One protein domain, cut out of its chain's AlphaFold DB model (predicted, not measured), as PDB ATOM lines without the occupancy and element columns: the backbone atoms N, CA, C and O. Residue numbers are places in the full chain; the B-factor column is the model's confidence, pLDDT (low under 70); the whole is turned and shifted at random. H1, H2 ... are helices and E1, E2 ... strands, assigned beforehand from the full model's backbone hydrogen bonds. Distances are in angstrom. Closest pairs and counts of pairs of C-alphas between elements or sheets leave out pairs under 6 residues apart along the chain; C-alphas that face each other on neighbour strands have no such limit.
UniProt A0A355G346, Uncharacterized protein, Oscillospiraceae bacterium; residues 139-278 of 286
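AT A GLANCE: This is residues 139 to 278 of the 286 residues of an uncharacterized protein of Oscillospiraceae bacterium (UniProt A0A355G346). Two strand sheets sit face to face as a sandwich, the larger one, of E2, E3, E5, E6, E8 and E9, long and strongly twisted, the smaller one of three strands, E1, E7 and E4, with the strands of the one at 35 degrees to those of the other. The edges of the two sheets come close where E3 meets E4; the single helix, H1, lies out on the periphery, and residues 139 to 153 run round the outside to E1. The printed part has 140 residues, with named elements in the order E1 H1 E2 E3 E4 E5 E6 E7 E8 E9, and is mostly strand. The larger sheet is branched and mixed, the smaller, in the order E1 E7 E4, antiparallel. The whole is compact, radius of gyration of the C-alphas 14.0 A, and spans 37 by 30 by 29 A.

IN THESE COORDINATES: In the larger sheet, E8 is residues 247 to 259, 36.7 A long, and E9 is residues 265 to 277, 31.6 A, ending at C-alpha 277 (53.386, 57.855, 61.004). E5 is residues 209 to 216, 21.6 A; E6 is 222 to 225, E2 is 173 to 175 and E3 is 187 to 190. In the smaller sheet, E4 is residues 196 to 203, 19.3 A, E7 is 233 to 239, 17.9 A, and E1 is 154 to 156, beginning at C-alpha 154 (51.568, 73.063, 77.212). H1 is residues 161 to 170, 14.5 A.

HOW THE PARTS SIT: E8 and E9 form a hairpin, antiparallel, with N 253 and O 271 2.9 A apart. E9 bends by 63 degrees at residue 274; on one side of it are E2, antiparallel, N 174 to O 270 2.8 A, and E3, parallel, N 188 to O 274 2.8 A, with E8 on the other side. E5 is antiparallel to E8, N 212 to O 256 2.9 A, and forms a hairpin with E6, N 223 to O 215 2.8 A. In the smaller sheet, inner strand E7 is antiparallel to E4, N 235 to O 201 2.8 A, and to E1, N 155 to O 234 2.8 A. The closest C-alphas of E3 and E4, Ile 190 and Gly 197, are 4.4 A apart. H1 is only just on the smaller sheet, with 5 pairs of C-alphas within 10 A, and only grazes it with residues 164 to 168; every O i to N i+4 pair in H1 is within hydrogen-bond range.

THE WHOLE: The two C-alphas farthest apart, those of Thr 262 and Gly 278, are 40.4 A apart. The printed part has no cut. The link from E2 to E3, 11 residues, is long. The mean pLDDT of the printed part is 94.0, and no printed residue is under 70.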
ATOM      1  N   GLU A 139      73.465  61.411  73.526       94.19
ATOM      2  CA  GLU A 139      72.838  62.440  72.712       94.19
ATOM      3  C   GLU A 139      71.398  62.726  73.131       94.19
ATOM      4  O   GLU A 139      70.940  63.841  72.897       94.19
ATOM      5  N   ALA A 140      70.675  61.770  73.735       94.75
ATOM      6  CA  ALA A 140      69.301  61.959  74.205       94.75
ATOM      7  C   ALA A 140      69.208  62.791  75.495       94.75
ATOM      8  O   ALA A 140      68.126  63.316  75.789       94.75
ATOM      9  N   VAL A 141      70.319  62.942  76.224       95.19
ATOM     10  CA  VAL A 141      70.422  63.665  77.498       95.19
ATOM     11  C   VAL A 141      71.220  64.948  77.277       95.19
ATOM     12  O   VAL A 141      72.446  64.956  77.279       95.19
ATOM     13  N   VAL A 142      70.523  66.067  77.092       90.94
ATOM     14  CA  VAL A 142      71.170  67.358  76.806       90.94
ATOM     15  C   VAL A 142      71.037  68.350  77.938       90.94
ATOM     16  O   VAL A 142      70.028  68.403  78.625       90.94
ATOM     17  N   GLU A 143      72.047  69.195  78.096       92.38
ATOM     18  CA  GLU A 143      72.048  70.271  79.080       92.38
ATOM     19  C   GLU A 143      70.791  71.154  78.978       92.38
ATOM     20  O   GLU A 143      70.480  71.723  77.924       92.38
ATOM     21  N   TYR A 144      70.086  71.313  80.099       94.50
ATOM     22  CA  TYR A 144      69.000  72.274  80.194       94.50
ATOM     23  C   TYR A 144      69.554  73.691  80.331       94.50
ATOM     24  O   TYR A 144      70.327  73.997  81.231       94.50
ATOM     25  N   ARG A 145      69.117  74.592  79.449       91.62
ATOM     26  CA  ARG A 145      69.595  75.985  79.403       91.62
ATOM     27  C   ARG A 145      68.543  77.008  79.833       91.62
ATOM     28  O   ARG A 145      68.596  78.158  79.413       91.62
ATOM     29  N   GLY A 146      67.547  76.587  80.614       90.38
ATOM     30  CA  GLY A 146      66.473  77.469  81.091       90.38
ATOM     31  C   GLY A 146      65.367  77.766  80.066       90.38
ATOM     32  O   GLY A 146      64.452  78.532  80.356       90.38
ATOM     33  N   ALA A 147      65.427  77.185  78.862       92.31
ATOM     34  CA  ALA A 147      64.430  77.405  77.813       92.31
ATOM     35  C   ALA A 147      63.266  76.415  77.936       92.31
ATOM     36  O   ALA A 147      63.477  75.204  77.866       92.31
ATOM     37  N   ASN A 148      62.040  76.924  78.057       93.50
ATOM     38  CA  ASN A 148      60.828  76.110  78.174       93.50
ATOM     39  C   ASN A 148      60.060  76.007  76.851       93.50
ATOM     40  O   ASN A 148      60.257  76.826  75.948       93.50
ATOM     41  N   CYS A 149      59.209  74.984  76.744       90.94
ATOM     42  CA  CYS A 149      58.227  74.869  75.666       90.94
ATOM     43  C   CYS A 149      57.302  76.087  75.662       90.94
ATOM     44  O   CYS A 149      57.122  76.759  76.686       90.94
ATOM     45  N   ALA A 150      56.740  76.390  74.495       86.62
ATOM     46  CA  ALA A 150      55.825  77.510  74.382       86.62
ATOM     47  C   ALA A 150      54.523  77.203  75.137       86.62
ATOM     48  O   ALA A 150      54.100  76.055  75.252       86.62
ATOM     49  N   VAL A 151      53.870  78.234  75.676       78.56
ATOM     50  CA  VAL A 151      52.681  78.049  76.528       78.56
ATOM     51  C   VAL A 151      51.522  77.397  75.766       78.56
ATOM     52  O   VAL A 151      50.729  76.691  76.366       78.56
ATOM     53  N   ASN A 152      51.436  77.586  74.449       83.00
ATOM     54  CA  ASN A 152      50.435  76.953  73.586       83.00
ATOM     55  C   ASN A 152      50.709  75.469  73.290       83.00
ATOM     56  O   ASN A 152      49.816  74.789  72.803       83.00
ATOM     57  N   GLU A 153      51.915  74.974  73.569       86.75
ATOM     58  CA  GLU A 153      52.273  73.548  73.465       86.75
ATOM     59  C   GLU A 153      51.981  72.802  74.782       86.75
ATOM     60  O   GLU A 153      52.004  71.569  74.843       86.75
ATOM     61  N   LEU A 154      51.733  73.560  75.857       94.12
ATOM     62  CA  LEU A 154      51.568  73.063  77.212       94.12
ATOM     63  C   LEU A 154      50.123  73.207  77.696       94.12
ATOM     64  O   LEU A 154      49.474  74.236  77.532       94.12
ATOM     65  N   TYR A 155      49.662  72.191  78.411       92.94
ATOM     66  CA  TYR A 155      48.384  72.172  79.106       92.94
ATOM     67  C   TYR A 155      48.641  72.151  80.605       92.94
ATOM     68  O   TYR A 155      49.496  71.412  81.086       92.94
ATOM     69  N   GLU A 156      47.903  72.947  81.371       93.06
ATOM     70  CA  GLU A 156      47.925  72.805  82.827       93.06
ATOM     71  C   GLU A 156      47.294  71.471  83.222       93.06
ATOM     72  O   GLU A 156      46.218  71.109  82.740       93.06
ATOM     73  N   ILE A 157      47.941  70.747  84.136       92.00
ATOM     74  CA  ILE A 157      47.370  69.508  84.650       92.00
ATOM     75  C   ILE A 157      46.152  69.855  85.509       92.00
ATOM     76  O   ILE A 157      46.262  70.455  86.579       92.00
ATOM     77  N   THR A 158      44.979  69.436  85.049       90.50
ATOM     78  CA  THR A 158      43.700  69.631  85.751       90.50
ATOM     79  C   THR A 158      43.351  68.473  86.686       90.50
ATOM     80  O   THR A 158      42.519  68.620  87.583       90.50
ATOM     81  N   VAL A 159      44.006  67.328  86.492       90.19
ATOM     82  CA  VAL A 159      43.852  66.114  87.294       90.19
ATOM     83  C   VAL A 159      44.404  66.347  88.701       90.19
ATOM     84  O   VAL A 159      45.439  66.992  88.876       90.19
ATOM     85  N   ASP A 160      43.733  65.832  89.731       92.00
ATOM     86  CA  ASP A 160      44.195  66.013  91.103       92.00
ATOM     87  C   ASP A 160      45.437  65.172  91.434       92.00
ATOM     88  O   ASP A 160      45.844  64.262  90.715       92.00
ATOM     89  N   SER A 161      46.050  65.493  92.569       90.00
ATOM     90  CA  SER A 161      47.325  64.927  92.973       90.00
ATOM     91  C   SER A 161      47.354  63.416  93.146       90.00
ATOM     92  O   SER A 161      48.371  62.793  92.864       90.00
ATOM     93  N   LEU A 162      46.275  62.853  93.691       92.00
ATOM     94  CA  LEU A 162      46.221  61.433  94.012       92.00
ATOM     95  C   LEU A 162      46.154  60.622  92.722       92.00
ATOM     96  O   LEU A 162      46.866  59.633  92.569       92.00
ATOM     97  N   GLU A 163      45.332  61.089  91.789       93.31
ATOM     98  CA  GLU A 163      45.173  60.463  90.488       93.31
ATOM     99  C   GLU A 163      46.449  60.568  89.642       93.31
ATOM    100  O   GLU A 163      46.845  59.594  89.011       93.31
ATOM    101  N   GLN A 164      47.170  61.693  89.706       91.38
ATOM    102  CA  GLN A 164      48.485  61.808  89.065       91.38
ATOM    103  C   GLN A 164      49.481  60.764  89.583       91.38
ATOM    104  O   GLN A 164      50.147  60.108  88.783       91.38
ATOM    105  N   SER A 165      49.567  60.573  90.904       90.56
ATOM    106  CA  SER A 165      50.437  59.543  91.484       90.56
ATOM    107  C   SER A 165      49.999  58.130  91.089       90.56
ATOM    108  O   SER A 165      50.853  57.286  90.829       90.56
ATOM    109  N   ARG A 166      48.688  57.869  90.968       95.19
ATOM    110  CA  ARG A 166      48.169  56.591  90.455       95.19
ATOM    111  C   ARG A 166      48.612  56.353  89.007       95.19
ATOM    112  O   ARG A 166      49.253  55.340  88.738       95.19
ATOM    113  N   LEU A 167      48.357  57.305  88.106       94.44
ATOM    114  CA  LEU A 167      48.759  57.227  86.695       94.44
ATOM    115  C   LEU A 167      50.270  57.041  86.540       94.44
ATOM    116  O   LEU A 167      50.720  56.186  85.780       94.44
ATOM    117  N   ALA A 168      51.060  57.794  87.307       92.94
ATOM    118  CA  ALA A 168      52.501  57.621  87.347       92.94
ATOM    119  C   ALA A 168      52.876  56.212  87.832       92.94
ATOM    120  O   ALA A 168      53.724  55.573  87.221       92.94
ATOM    121  N   SER A 169      52.279  55.697  88.907       92.06
ATOM    122  CA  SER A 169      52.624  54.367  89.434       92.06
ATOM    123  C   SER A 169      52.323  53.222  88.456       92.06
ATOM    124  O   SER A 169      53.043  52.227  88.436       92.06
ATOM    125  N   GLU A 170      51.297  53.374  87.617       94.44
ATOM    126  CA  GLU A 170      50.923  52.391  86.595       94.44
ATOM    127  C   GLU A 170      51.785  52.500  85.328       94.44
ATOM    128  O   GLU A 170      51.908  51.539  84.561       94.44
ATOM    129  N   TYR A 171      52.414  53.658  85.107       95.38
ATOM    130  CA  TYR A 171      53.221  53.916  83.926       95.38
ATOM    131  C   TYR A 171      54.560  53.165  83.974       95.38
ATOM    132  O   TYR A 171      55.402  53.364  84.855       95.38
ATOM    133  N   LYS A 172      54.784  52.302  82.977       94.12
ATOM    134  CA  LYS A 172      55.963  51.428  82.895       94.12
ATOM    135  C   LYS A 172      57.206  52.197  82.443       94.12
ATOM    136  O   LYS A 172      57.567  52.188  81.265       94.12
ATOM    137  N   ARG A 173      57.891  52.811  83.402       94.06
ATOM    138  CA  ARG A 173      59.175  53.507  83.220       94.06
ATOM    139  C   ARG A 173      60.347  52.749  83.847       94.06
ATOM    140  O   ARG A 173      60.173  51.945  84.760       94.06
ATOM    141  N   LYS A 174      61.547  53.002  83.333       94.94
ATOM    142  CA  LYS A 174      62.834  52.456  83.789       94.94
ATOM    143  C   LYS A 174      63.842  53.594  83.989       94.94
ATOM    144  O   LYS A 174      63.600  54.705  83.529       94.94
ATOM    145  N   GLY A 175      64.975  53.303  84.632       95.12
ATOM    146  CA  GLY A 175      66.010  54.292  84.963       95.12
ATOM    147  C   GLY A 175      65.856  54.804  86.393       95.12
ATOM    148  O   GLY A 175      65.535  54.023  87.289       95.12
ATOM    149  N   ASP A 176      66.045  56.105  86.599       95.94
ATOM    150  CA  ASP A 176      66.039  56.759  87.914       95.94
ATOM    151  C   ASP A 176      64.619  56.999  88.462       95.94
ATOM    152  O   ASP A 176      64.216  58.130  88.748       95.94
ATOM    153  N   VAL A 177      63.829  55.927  88.588       93.69
ATOM    154  CA  VAL A 177      62.382  55.963  88.896       93.69
ATOM    155  C   VAL A 177      62.020  56.623  90.228       93.69
ATOM    156  O   VAL A 177      60.885  57.059  90.401       93.69
ATOM    157  N   GLU A 178      62.978  56.719  91.150       93.19
ATOM    158  CA  GLU A 178      62.819  57.336  92.472       93.19
ATOM    159  C   GLU A 178      63.022  58.861  92.458       93.19
ATOM    160  O   GLU A 178      62.707  59.536  93.437       93.19
ATOM    161  N   LYS A 179      63.571  59.427  91.373       95.19
ATOM    162  CA  LYS A 179      63.927  60.856  91.305       95.19
ATOM    163  C   LYS A 179      62.755  61.756  90.930       95.19
ATOM    164  O   LYS A 179      62.712  62.903  91.369       95.19
ATOM    165  N   PHE A 180      61.841  61.263  90.099       95.56
ATOM    166  CA  PHE A 180      60.693  62.022  89.605       95.56
ATOM    167  C   PHE A 180      59.588  61.098  89.086       95.56
ATOM    168  O   PHE A 180      59.827  59.939  88.744       95.56
ATOM    169  N   GLU A 181      58.375  61.638  88.986       94.19
ATOM    170  CA  GLU A 181      57.199  60.924  88.485       94.19
ATOM    171  C   GLU A 181      56.695  61.534  87.177       94.19
ATOM    172  O   GLU A 181      56.546  62.748  87.061       94.19
ATOM    173  N   TYR A 182      56.389  60.698  86.189       96.06
ATOM    174  CA  TYR A 182      55.708  61.128  84.970       96.06
ATOM    175  C   TYR A 182      54.843  59.999  84.414       96.06
ATOM    176  O   TYR A 182      55.025  58.824  84.757       96.06
ATOM    177  N   TYR A 183      53.913  60.384  83.550       95.75
ATOM    178  CA  TYR A 183      53.103  59.492  82.734       95.75
ATOM    179  C   TYR A 183      52.856  60.153  81.376       95.75
ATOM    180  O   TYR A 183      52.865  61.382  81.266       95.75
ATOM    181  N   ALA A 184      52.679  59.341  80.342       96.44
ATOM    182  CA  ALA A 184      52.449  59.793  78.973       96.44
ATOM    183  C   ALA A 184      51.553  58.799  78.224       96.44
ATOM    184  O   ALA A 184      51.275  57.705  78.727       96.44
ATOM    185  N   ALA A 185      51.125  59.156  77.012       94.25
ATOM    186  CA  ALA A 185      50.585  58.167  76.094       94.25
ATOM    187  C   ALA A 185      51.685  57.163  75.708       94.25
ATOM    188  O   ALA A 185      52.831  57.532  75.460       94.25
ATOM    189  N   THR A 186      51.334  55.880  75.638       94.00
ATOM    190  CA  THR A 186      52.257  54.819  75.192       94.00
ATOM    191  C   THR A 186      52.293  54.669  73.674       94.00
ATOM    192  O   THR A 186      53.134  53.939  73.150       94.00
ATOM    193  N   LYS A 187      51.362  55.325  72.972       95.44
ATOM    194  CA  LYS A 187      51.274  55.361  71.517       95.44
ATOM    195  C   LYS A 187      51.219  56.815  71.059       95.44
ATOM    196  O   LYS A 187      50.379  57.565  71.545       95.44
ATOM    197  N   LEU A 188      52.088  57.170  70.122       94.81
ATOM    198  CA  LEU A 188      52.119  58.454  69.434       94.81
ATOM    199  C   LEU A 188      51.634  58.240  68.000       94.81
ATOM    200  O   LEU A 188      52.192  57.416  67.276       94.81
ATOM    201  N   ILE A 189      50.588  58.959  67.605       94.12
ATOM    202  CA  ILE A 189      50.032  58.917  66.250       94.12
ATOM    203  C   ILE A 189      50.335  60.247  65.576       94.12
ATOM    204  O   ILE A 189      50.042  61.300  66.142       94.12
ATOM    205  N   ILE A 190      50.934  60.177  64.394       93.00
ATOM    206  CA  ILE A 190      51.314  61.317  63.568       93.00
ATOM    207  C   ILE A 190      50.625  61.142  62.211       93.00
ATOM    208  O   ILE A 190      50.923  60.158  61.522       93.00
ATOM    209  N   PRO A 191      49.702  62.047  61.839       89.94
ATOM    210  CA  PRO A 191      48.937  61.910  60.605       89.94
ATOM    211  C   PRO A 191      49.846  61.903  59.378       89.94
ATOM    212  O   PRO A 191      49.778  60.969  58.587       89.94
ATOM    213  N   ASP A 192      50.767  62.864  59.283       89.94
ATOM    214  CA  ASP A 192      51.751  62.946  58.206       89.94
ATOM    215  C   ASP A 192      53.112  63.468  58.703       89.94
ATOM    216  O   ASP A 192      53.256  64.011  59.801       89.94
ATOM    217  N   LYS A 193      54.158  63.282  57.900       86.75
ATOM    218  CA  LYS A 193      55.510  63.746  58.205       86.75
ATOM    219  C   LYS A 193      55.546  65.254  58.437       86.75
ATOM    220  O   LYS A 193      55.078  66.046  57.628       86.75
ATOM    221  N   GLY A 194      56.202  65.645  59.526       84.75
ATOM    222  CA  GLY A 194      56.334  67.045  59.922       84.75
ATOM    223  C   GLY A 194      55.119  67.597  60.669       84.75
ATOM    224  O   GLY A 194      55.220  68.692  61.222       84.75
ATOM    225  N   GLU A 195      54.017  66.850  60.757       90.62
ATOM    226  CA  GLU A 195      52.894  67.213  61.614       90.62
ATOM    227  C   GLU A 195      53.149  66.814  63.077       90.62
ATOM    228  O   GLU A 195      53.874  65.851  63.363       90.62
ATOM    229  N   PRO A 196      52.596  67.569  64.040       91.94
ATOM    230  CA  PRO A 196      52.645  67.190  65.442       91.94
ATOM    231  C   PRO A 196      51.771  65.958  65.722       91.94
ATOM    232  O   PRO A 196      50.652  65.837  65.230       91.94
ATOM    233  N   GLY A 197      52.268  65.058  66.569       91.88
ATOM    234  CA  GLY A 197      51.501  63.943  67.117       91.88
ATOM    235  C   GLY A 197      51.194  64.134  68.599       91.88
ATOM    236  O   GLY A 197      51.978  64.734  69.336       91.88
ATOM    237  N   TRP A 198      50.079  63.570  69.059       91.31
ATOM    238  CA  TRP A 198      49.617  63.703  70.443       91.31
ATOM    239  C   TRP A 198      50.360  62.735  71.379       91.31
ATOM    240  O   TRP A 198      50.158  61.523  71.327       91.31
ATOM    241  N   LEU A 199      51.211  63.276  72.255       94.00
ATOM    242  CA  LEU A 199      52.023  62.536  73.229       94.00
ATOM    243  C   LEU A 199      51.435  62.566  74.650       94.00
ATOM    244  O   LEU A 199      51.572  61.593  75.393       94.00
ATOM    245  N   ASN A 200      50.801  63.674  75.049       94.56
ATOM    246  CA  ASN A 200      50.221  63.873  76.385       94.56
ATOM    247  C   ASN A 200      51.162  63.490  77.549       94.56
ATOM    248  O   ASN A 200      50.759  62.817  78.502       94.56
ATOM    249  N   LEU A 201      52.426  63.919  77.493       96.44
ATOM    250  CA  LEU A 201      53.396  63.673  78.564       96.44
ATOM    251  C   LEU A 201      53.224  64.688  79.688       96.44
ATOM    252  O   LEU A 201      53.361  65.887  79.472       96.44
ATOM    253  N   SER A 202      52.988  64.209  80.906       96.75
ATOM    254  CA  SER A 202      52.689  65.047  82.068       96.75
ATOM    255  C   SER A 202      53.835  65.076  83.076       96.75
ATOM    256  O   SER A 202      54.276  64.032  83.561       96.75
ATOM    257  N   ASN A 203      54.280  66.282  83.441       97.00
ATOM    258  CA  ASN A 203      55.191  66.521  84.556       97.00
ATOM    259  C   ASN A 203      54.383  66.785  85.829       97.00
ATOM    260  O   ASN A 203      53.835  67.874  86.012       97.00
ATOM    261  N   ALA A 204      54.299  65.782  86.706       91.81
ATOM    262  CA  ALA A 204      53.457  65.842  87.895       91.81
ATOM    263  C   ALA A 204      53.744  67.088  88.754       91.81
ATOM    264  O   ALA A 204      54.888  67.480  88.971       91.81
ATOM    265  N   PHE A 205      52.696  67.702  89.304       89.44
ATOM    266  CA  PHE A 205      52.799  68.949  90.085       89.44
ATOM    267  C   PHE A 205      53.688  68.847  91.345       89.44
ATOM    268  O   PHE A 205      54.122  69.867  91.878       89.44
ATOM    269  N   ASN A 206      53.915  67.634  91.860       88.50
ATOM    270  CA  ASN A 206      54.780  67.385  93.018       88.50
ATOM    271  C   ASN A 206      56.271  67.397  92.667       88.50
ATOM    272  O   ASN A 206      57.106  67.518  93.569       88.50
ATOM    273  N   ASN A 207      56.608  67.269  91.385       92.75
ATOM    274  CA  ASN A 207      57.986  67.336  90.946       92.75
ATOM    275  C   ASN A 207      58.535  68.746  91.172       92.75
ATOM    276  O   ASN A 207      57.843  69.748  91.003       92.75
ATOM    277  N   LYS A 208      59.813  68.828  91.537       91.38
ATOM    278  CA  LYS A 208      60.546  70.095  91.690       91.38
ATOM    279  C   LYS A 208      61.565  70.275  90.567       91.38
ATOM    280  O   LYS A 208      62.656  70.787  90.793       91.38
ATOM    281  N   CYS A 209      61.222  69.808  89.373       96.62
ATOM    282  CA  CYS A 209      62.126  69.730  88.237       96.62
ATOM    283  C   CYS A 209      61.430  70.090  86.925       96.62
ATOM    284  O   CYS A 209      60.201  70.060  86.812       96.62
ATOM    285  N   VAL A 210      62.247  70.410  85.930       97.69
ATOM    286  CA  VAL A 210      61.850  70.630  84.539       97.69
ATOM    287  C   VAL A 210      62.253  69.405  83.729       97.69
ATOM    288  O   VAL A 210      63.338  68.865  83.933       97.69
ATOM    289  N   PHE A 211      61.390  68.962  82.819       97.81
ATOM    290  CA  PHE A 211      61.698  67.844  81.930       97.81
ATOM    291  C   PHE A 211      62.167  68.313  80.565       97.81
ATOM    292  O   PHE A 211      61.569  69.217  79.986       97.81
ATOM    293  N   LEU A 212      63.189  67.650  80.032       97.50
ATOM    294  CA  LEU A 212      63.466  67.608  78.602       97.50
ATOM    295  C   LEU A 212      63.140  66.207  78.114       97.50
ATOM    296  O   LEU A 212      63.573  65.216  78.706       97.50
ATOM    297  N   VAL A 213      62.368  66.139  77.040       97.25
ATOM    298  CA  VAL A 213      61.889  64.885  76.478       97.25
ATOM    299  C   VAL A 213      62.544  64.686  75.125       97.25
ATOM    300  O   VAL A 213      62.536  65.588  74.287       97.25
ATOM    301  N   SER A 214      63.101  63.498  74.918       97.69
ATOM    302  CA  SER A 214      63.626  63.046  73.635       97.69
ATOM    303  C   SER A 214      62.871  61.789  73.197       97.69
ATOM    304  O   SER A 214      62.613  60.906  74.018       97.69
ATOM    305  N   VAL A 215      62.538  61.685  71.912       97.62
ATOM    306  CA  VAL A 215      62.094  60.421  71.298       97.62
ATOM    307  C   VAL A 215      63.293  59.811  70.593       97.62
ATOM    308  O   VAL A 215      63.976  60.510  69.846       97.62
ATOM    309  N   VAL A 216      63.568  58.540  70.866       97.56
ATOM    310  CA  VAL A 216      64.756  57.827  70.390       97.56
ATOM    311  C   VAL A 216      64.332  56.559  69.660       97.56
ATOM    312  O   VAL A 216      63.545  55.785  70.205       97.56
ATOM    313  N   ASP A 217      64.840  56.338  68.450       95.75
ATOM    314  CA  ASP A 217      64.572  55.112  67.691       95.75
ATOM    315  C   ASP A 217      65.346  53.890  68.237       95.75
ATOM    316  O   ASP A 217      66.113  53.979  69.200       95.75
ATOM    317  N   GLU A 218      65.138  52.714  67.640       91.94
ATOM    318  CA  GLU A 218      65.852  51.489  68.036       91.94
ATOM    319  C   GLU A 218      67.366  51.556  67.788       91.94
ATOM    320  O   GLU A 218      68.130  50.873  68.471       91.94
ATOM    321  N   ALA A 219      67.805  52.377  66.831       92.19
ATOM    322  CA  ALA A 219      69.212  52.571  66.504       92.19
ATOM    323  C   ALA A 219      69.911  53.569  67.447       92.19
ATOM    324  O   ALA A 219      71.132  53.708  67.388       92.19
ATOM    325  N   GLY A 220      69.163  54.230  68.336       93.00
ATOM    326  CA  GLY A 220      69.683  55.219  69.276       93.00
ATOM    327  C   GLY A 220      69.704  56.648  68.729       93.00
ATOM    328  O   GLY A 220      70.244  57.536  69.386       93.00
ATOM    329  N   ASN A 221      69.110  56.909  67.563       95.62
ATOM    330  CA  ASN A 221      69.021  58.260  67.023       95.62
ATOM    331  C   ASN A 221      67.910  59.038  67.723       95.62
ATOM    332  O   ASN A 221      66.812  58.530  67.952       95.62
ATOM    333  N   VAL A 222      68.176  60.306  68.025       96.94
ATOM    334  CA  VAL A 222      67.168  61.215  68.572       96.94
ATOM    335  C   VAL A 222      66.296  61.737  67.432       96.94
ATOM    336  O   VAL A 222      66.750  62.535  66.617       96.94
ATOM    337  N   CYS A 223      65.034  61.321  67.407       96.31
ATOM    338  CA  CYS A 223      64.053  61.700  66.393       96.31
ATOM    339  C   CYS A 223      63.233  62.930  66.782       96.31
ATOM    340  O   CYS A 223      62.633  63.558  65.925       96.31
ATOM    341  N   ALA A 224      63.155  63.276  68.063       95.62
ATOM    342  CA  ALA A 224      62.517  64.511  68.504       95.62
ATOM    343  C   ALA A 224      63.101  64.978  69.822       95.62
ATOM    344  O   ALA A 224      63.595  64.171  70.613       95.62
ATOM    345  N   ARG A 225      62.992  66.282  70.070       94.88
ATOM    346  CA  ARG A 225      63.399  66.892  71.327       94.88
ATOM    347  C   ARG A 225      62.516  68.068  71.685       94.88
ATOM    348  O   ARG A 225      62.300  68.967  70.879       94.88
ATOM    349  N   THR A 226      62.088  68.093  72.934       94.50
ATOM    350  CA  THR A 226      61.332  69.203  73.497       94.50
ATOM    351  C   THR A 226      62.264  70.207  74.160       94.50
ATOM    352  O   THR A 226      63.421  69.923  74.484       94.50
ATOM    353  N   LYS A 227      61.731  71.397  74.421       95.00
ATOM    354  CA  LYS A 227      62.292  72.302  75.427       95.00
ATOM    355  C   LYS A 227      61.821  71.872  76.825       95.00
ATOM    356  O   LYS A 227      61.228  70.806  76.995       95.00
ATOM    357  N   GLY A 228      62.115  72.698  77.827       96.44
ATOM    358  CA  GLY A 228      61.736  72.458  79.212       96.44
ATOM    359  C   GLY A 228      60.221  72.422  79.435       96.44
ATOM    360  O   GLY A 228      59.513  73.366  79.087       96.44
ATOM    361  N   ILE A 229      59.739  71.355  80.067       97.44
ATOM    362  CA  ILE A 229      58.354  71.181  80.519       97.44
ATOM    363  C   ILE A 229      58.334  71.354  82.045       97.44
ATOM    364  O   ILE A 229      58.831  70.477  82.765       97.44
ATOM    365  N   PRO A 230      57.810  72.473  82.574       96.50
ATOM    366  CA  PRO A 230      57.771  72.716  84.013       96.50
ATOM    367  C   PRO A 230      56.828  71.759  84.754       96.50
ATOM    368  O   PRO A 230      55.910  71.185  84.172       96.50
ATOM    369  N   SER A 231      57.020  71.623  86.066       95.38
ATOM    370  CA  SER A 231      56.106  70.877  86.939       95.38
ATOM    371  C   SER A 231      54.682  71.435  86.877       95.38
ATOM    372  O   SER A 231      54.498  72.652  86.952       95.38
ATOM    373  N   GLY A 232      53.682  70.556  86.837       94.38
ATOM    374  CA  GLY A 232      52.268  70.931  86.753       94.38
ATOM    375  C   GLY A 232      51.749  71.113  85.326       94.38
ATOM    376  O   GLY A 232      50.588  71.488  85.166       94.38
ATOM    377  N   TYR A 233      52.576  70.829  84.315       96.31
ATOM    378  CA  TYR A 233      52.216  70.935  82.905       96.31
ATOM    379  C   TYR A 233      52.299  69.594  82.180       96.31
ATOM    380  O   TYR A 233      53.114  68.725  82.504       96.31
ATOM    381  N   THR A 234      51.467  69.470  81.156       96.44
ATOM    382  CA  THR A 234      51.450  68.393  80.175       96.44
ATOM    383  C   THR A 234      51.875  68.951  78.831       96.44
ATOM    384  O   THR A 234      51.312  69.936  78.369       96.44
ATOM    385  N   LEU A 235      52.840  68.315  78.181       96.88
ATOM    386  CA  LEU A 235      53.089  68.517  76.762       96.88
ATOM    387  C   LEU A 235      52.058  67.706  75.980       96.88
ATOM    388  O   LEU A 235      52.050  66.477  76.086       96.88
ATOM    389  N   GLY A 236      51.184  68.372  75.225       93.75
ATOM    390  CA  GLY A 236      50.174  67.644  74.452       93.75
ATOM    391  C   GLY A 236      50.752  67.034  73.191       93.75
ATOM    392  O   GLY A 236      50.539  65.851  72.948       93.75
ATOM    393  N   GLU A 237      51.542  67.800  72.444       94.38
ATOM    394  CA  GLU A 237      52.014  67.417  71.117       94.38
ATOM    395  C   GLU A 237      53.542  67.419  71.000       94.38
ATOM    396  O   GLU A 237      54.245  68.149  71.699       94.38
ATOM    397  N   ILE A 238      54.064  66.592  70.093       94.69
ATOM    398  CA  ILE A 238      55.476  66.570  69.710       94.69
ATOM    399  C   ILE A 238      55.608  66.329  68.205       94.69
ATOM    400  O   ILE A 238      54.896  65.504  67.635       94.69
ATOM    401  N   THR A 239      56.546  67.019  67.564       94.62
ATOM    402  CA  THR A 239      56.871  66.820  66.146       94.62
ATOM    403  C   THR A 239      58.137  65.981  66.023       94.62
ATOM    404  O   THR A 239      59.138  66.268  66.683       94.62
ATOM    405  N   LEU A 240      58.092  64.949  65.180       94.75
ATOM    406  CA  LEU A 240      59.267  64.144  64.851       94.75
ATOM    407  C   LEU A 240      60.060  64.752  63.694       94.75
ATOM    408  O   LEU A 240      59.525  65.446  62.832       94.75
ATOM    409  N   ASP A 241      61.349  64.442  63.671       91.94
ATOM    410  CA  ASP A 241      62.241  64.689  62.553       91.94
ATOM    411  C   ASP A 241      61.763  63.927  61.303       91.94
ATOM    412  O   ASP A 241      61.234  62.815  61.369       91.94
ATOM    413  N   TRP A 242      61.983  64.532  60.137       88.31
ATOM    414  CA  TRP A 242      61.595  64.013  58.824       88.31
ATOM    415  C   TRP A 242      62.259  62.678  58.458       88.31
ATOM    416  O   TRP A 242      61.763  61.952  57.583       88.31
ATOM    417  N   SER A 243      63.374  62.361  59.119       89.00
ATOM    418  CA  SER A 243      64.106  61.101  59.004       89.00
ATOM    419  C   SER A 243      63.296  59.883  59.444       89.00
ATOM    420  O   SER A 243      63.559  58.790  58.943       89.00
ATOM    421  N   VAL A 244      62.273  60.049  60.293       93.06
ATOM    422  CA  VAL A 244      61.395  58.938  60.681       93.06
ATOM    423  C   VAL A 244      60.564  58.493  59.466       93.06
ATOM    424  O   VAL A 244      59.856  59.307  58.861       93.06
ATOM    425  N   PRO A 245      60.654  57.220  59.038       92.38
ATOM    426  CA  PRO A 245      59.893  56.729  57.895       92.38
ATOM    427  C   PRO A 245      58.407  56.538  58.230       92.38
ATOM    428  O   PRO A 245      58.016  56.446  59.391       92.38
ATOM    429  N   PHE A 246      57.568  56.458  57.195       94.06
ATOM    430  CA  PHE A 246      56.167  56.061  57.352       94.06
ATOM    431  C   PHE A 246      56.054  54.642  57.925       94.06
ATOM    432  O   PHE A 246      56.943  53.813  57.717       94.06
ATOM    433  N   GLY A 247      54.962  54.362  58.636       93.81
ATOM    434  CA  GLY A 247      54.697  53.062  59.252       93.81
ATOM    435  C   GLY A 247      54.677  53.094  60.779       93.81
ATOM    436  O   GLY A 247      54.537  54.150  61.396       93.81
ATOM    437  N   THR A 248      54.763  51.907  61.383       95.88
ATOM    438  CA  THR A 248      54.764  51.720  62.842       95.88
ATOM    439  C   THR A 248      56.162  51.365  63.326       95.88
ATOM    440  O   THR A 248      56.785  50.459  62.777       95.88
ATOM    441  N   HIS A 249      56.610  52.044  64.377       95.69
ATOM    442  CA  HIS A 249      57.953  51.937  64.934       95.69
ATOM    443  C   HIS A 249      57.893  51.750  66.441       95.69
ATOM    444  O   HIS A 249      57.139  52.444  67.130       95.69
ATOM    445  N   ASP A 250      58.734  50.865  66.958       95.88
ATOM    446  CA  ASP A 250      59.010  50.799  68.384       95.88
ATOM    447  C   ASP A 250      60.147  51.772  68.711       95.88
ATOM    448  O   ASP A 250      61.241  51.714  68.161       95.88
ATOM    449  N   MET A 251      59.867  52.720  69.594       97.00
ATOM    450  CA  MET A 251      60.789  53.772  70.001       97.00
ATOM    451  C   MET A 251      60.843  53.863  71.526       97.00
ATOM    452  O   MET A 251      60.121  53.179  72.262       97.00
ATOM    453  N   HIS A 252      61.713  54.731  72.023       97.56
ATOM    454  CA  HIS A 252      61.838  55.035  73.435       97.56
ATOM    455  C   HIS A 252      61.567  56.510  73.691       97.56
ATOM    456  O   HIS A 252      62.100  57.396  73.026       97.56
ATOM    457  N   LEU A 253      60.757  56.765  74.710       97.81
ATOM    458  CA  LEU A 253      60.563  58.089  75.270       97.81
ATOM    459  C   LEU A 253      61.554  58.268  76.414       97.81
ATOM    460  O   LEU A 253      61.432  57.597  77.440       97.81
ATOM    461  N   VAL A 254      62.536  59.143  76.230       98.19
ATOM    462  CA  VAL A 254      63.559  59.474  77.224       98.19
ATOM    463  C   VAL A 254      63.191  60.795  77.882       98.19
ATOM    464  O   VAL A 254      62.986  61.800  77.207       98.19
ATOM    465  N   VAL A 255      63.127  60.798  79.208       98.19
ATOM    466  CA  VAL A 255      62.800  61.969  80.021       98.19
ATOM    467  C   VAL A 255      63.983  62.268  80.923       98.19
ATOM    468  O   VAL A 255      64.339  61.465  81.786       98.19
ATOM    469  N   SER A 256      64.587  63.433  80.719       98.25
ATOM    470  CA  SER A 256      65.685  63.940  81.537       98.25
ATOM    471  C   SER A 256      65.153  65.037  82.450       98.25
ATOM    472  O   SER A 256      64.556  66.006  81.975       98.25
ATOM    473  N   ALA A 257      65.330  64.876  83.759       98.12
ATOM    474  CA  ALA A 257      64.836  65.813  84.758       98.12
ATOM    475  C   ALA A 257      65.960  66.717  85.262       98.12
ATOM    476  O   ALA A 257      67.006  66.226  85.675       98.12
ATOM    477  N   TYR A 258      65.713  68.024  85.290       98.31
ATOM    478  CA  TYR A 258      66.676  69.036  85.720       98.31
ATOM    479  C   TYR A 258      66.115  69.882  86.852       98.31
ATOM    480  O   TYR A 258      64.916  70.172  86.888       98.31
ATOM    481  N   ASP A 259      66.976  70.327  87.761       96.56
ATOM    482  CA  ASP A 259      66.589  71.333  88.742       96.56
ATOM    483  C   ASP A 259      66.212  72.641  88.028       96.56
ATOM    484  O   ASP A 259      66.935  73.145  87.168       96.56
ATOM    485  N   ALA A 260      65.061  73.210  88.386       91.25
ATOM    486  CA  ALA A 260      64.523  74.387  87.707       91.25
ATOM    487  C   ALA A 260      65.347  75.670  87.929       91.25
ATOM    488  O   ALA A 260      65.123  76.660  87.237       91.25
ATOM    489  N   LYS A 261      66.237  75.695  88.929       92.19
ATOM    490  CA  LYS A 261      67.046  76.860  89.305       92.19
ATOM    491  C   LYS A 261      68.515  76.679  88.958       92.19
ATOM    492  O   LYS A 261      69.120  77.619  88.457       92.19
ATOM    493  N   THR A 262      69.092  75.524  89.284       95.56
ATOM    494  CA  THR A 262      70.520  75.251  89.043       95.56
ATOM    495  C   THR A 262      70.772  74.660  87.662       95.56
ATOM    496  O   THR A 262      71.906  74.689  87.198       95.56
ATOM    497  N   HIS A 263      69.724  74.155  87.002       95.44
ATOM    498  CA  HIS A 263      69.785  73.428  85.733       95.44
ATOM    499  C   HIS A 263      70.608  72.131  85.785       95.44
ATOM    500  O   HIS A 263      70.906  71.545  84.747       95.44
ATOM    501  N   GLU A 264      70.949  71.649  86.980       96.88
ATOM    502  CA  GLU A 264      71.663  70.389  87.153       96.88
ATOM    503  C   GLU A 264      70.757  69.200  86.824       96.88
ATOM    504  O   GLU A 264      69.571  69.190  87.166       96.88
ATOM    505  N   LEU A 265      71.324  68.182  86.173       97.69
ATOM    506  CA  LEU A 265      70.631  66.928  85.888       97.69
ATOM    507  C   LEU A 265      70.370  66.168  87.197       97.69
ATOM    508  O   LEU A 265      71.293  65.873  87.953       97.69
ATOM    509  N   LEU A 266      69.111  65.814  87.440       97.56
ATOM    510  CA  LEU A 266      68.666  65.088  88.633       97.56
ATOM    511  C   LEU A 266      68.535  63.582  88.397       97.56
ATOM    512  O   LEU A 266      68.708  62.794  89.330       97.56
ATOM    513  N   GLY A 267      68.186  63.192  87.173       97.38
ATOM    514  CA  GLY A 267      68.031  61.799  86.778       97.38
ATOM    515  C   GLY A 267      67.426  61.650  85.390       97.38
ATOM    516  O   GLY A 267      66.855  62.593  84.833       97.38
ATOM    517  N   VAL A 268      67.534  60.439  84.854       98.19
ATOM    518  CA  VAL A 268      67.025  60.078  83.531       98.19
ATOM    519  C   VAL A 268      66.148  58.841  83.645       98.19
ATOM    520  O   VAL A 268      66.502  57.836  84.265       98.19
ATOM    521  N   GLN A 269      64.979  58.906  83.024       97.69
ATOM    522  CA  GLN A 269      64.075  57.774  82.899       97.69
ATOM    523  C   GLN A 269      63.718  57.550  81.440       97.69
ATOM    524  O   GLN A 269      63.774  58.462  80.621       97.69
ATOM    525  N   TYR A 270      63.310  56.330  81.116       97.50
ATOM    526  CA  TYR A 270      62.828  56.003  79.784       97.50
ATOM    527  C   TYR A 270      61.671  55.011  79.829       97.50
ATOM    528  O   TYR A 270      61.506  54.248  80.783       97.50
ATOM    529  N   SER A 271      60.855  55.030  78.785       96.94
ATOM    530  CA  SER A 271      59.735  54.112  78.582       96.94
ATOM    531  C   SER A 271      59.628  53.733  77.109       96.94
ATOM    532  O   SER A 271      60.192  54.408  76.251       96.94
ATOM    533  N   LYS A 272      58.948  52.622  76.819       96.75
ATOM    534  CA  LYS A 272      58.645  52.242  75.435       96.75
ATOM    535  C   LYS A 272      57.544  53.144  74.884       96.75
ATOM    536  O   LYS A 272      56.587  53.431  75.601       96.75
ATOM    537  N   LEU A 273      57.672  53.520  73.622       97.44
ATOM    538  CA  LEU A 273      56.715  54.327  72.882       97.44
ATOM    539  C   LEU A 273      56.507  53.695  71.508       97.44
ATOM    540  O   LEU A 273      57.456  53.563  70.747       97.44
ATOM    541  N   THR A 274      55.273  53.341  71.175       97.12
ATOM    542  CA  THR A 274      54.940  52.949  69.803       97.12
ATOM    543  C   THR A 274      54.591  54.201  69.012       97.12
ATOM    544  O   THR A 274      53.710  54.961  69.411       97.12
ATOM    545  N   VAL A 275      55.263  54.424  67.892       96.56
ATOM    546  CA  VAL A 275      55.055  55.584  67.021       96.56
ATOM    547  C   VAL A 275      54.449  55.116  65.707       96.56
ATOM    548  O   VAL A 275      54.963  54.190  65.092       96.56
ATOM    549  N   GLN A 276      53.371  55.756  65.262       95.31
ATOM    550  CA  GLN A 276      52.736  55.480  63.978       95.31
ATOM    551  C   GLN A 276      52.702  56.756  63.135       95.31
ATOM    552  O   GLN A 276      52.161  57.759  63.590       95.31
ATOM    553  N   VAL A 277      53.278  56.713  61.930       94.50
ATOM    554  CA  VAL A 277      53.386  57.855  61.004       94.50
ATOM    555  C   VAL A 277      52.696  57.522  59.683       94.50
ATOM    556  O   VAL A 277      52.997  56.475  59.103       94.50
ATOM    557  N   GLY A 278      51.839  58.415  59.179       87.50
ATOM    558  CA  GLY A 278      51.181  58.247  57.876       87.50
ATOM    559  C   GLY A 278      50.042  57.247  57.913       87.50
ATOM    560  O   GLY A 278      50.069  56.263  57.175       87.50
TER     561      GLY A 278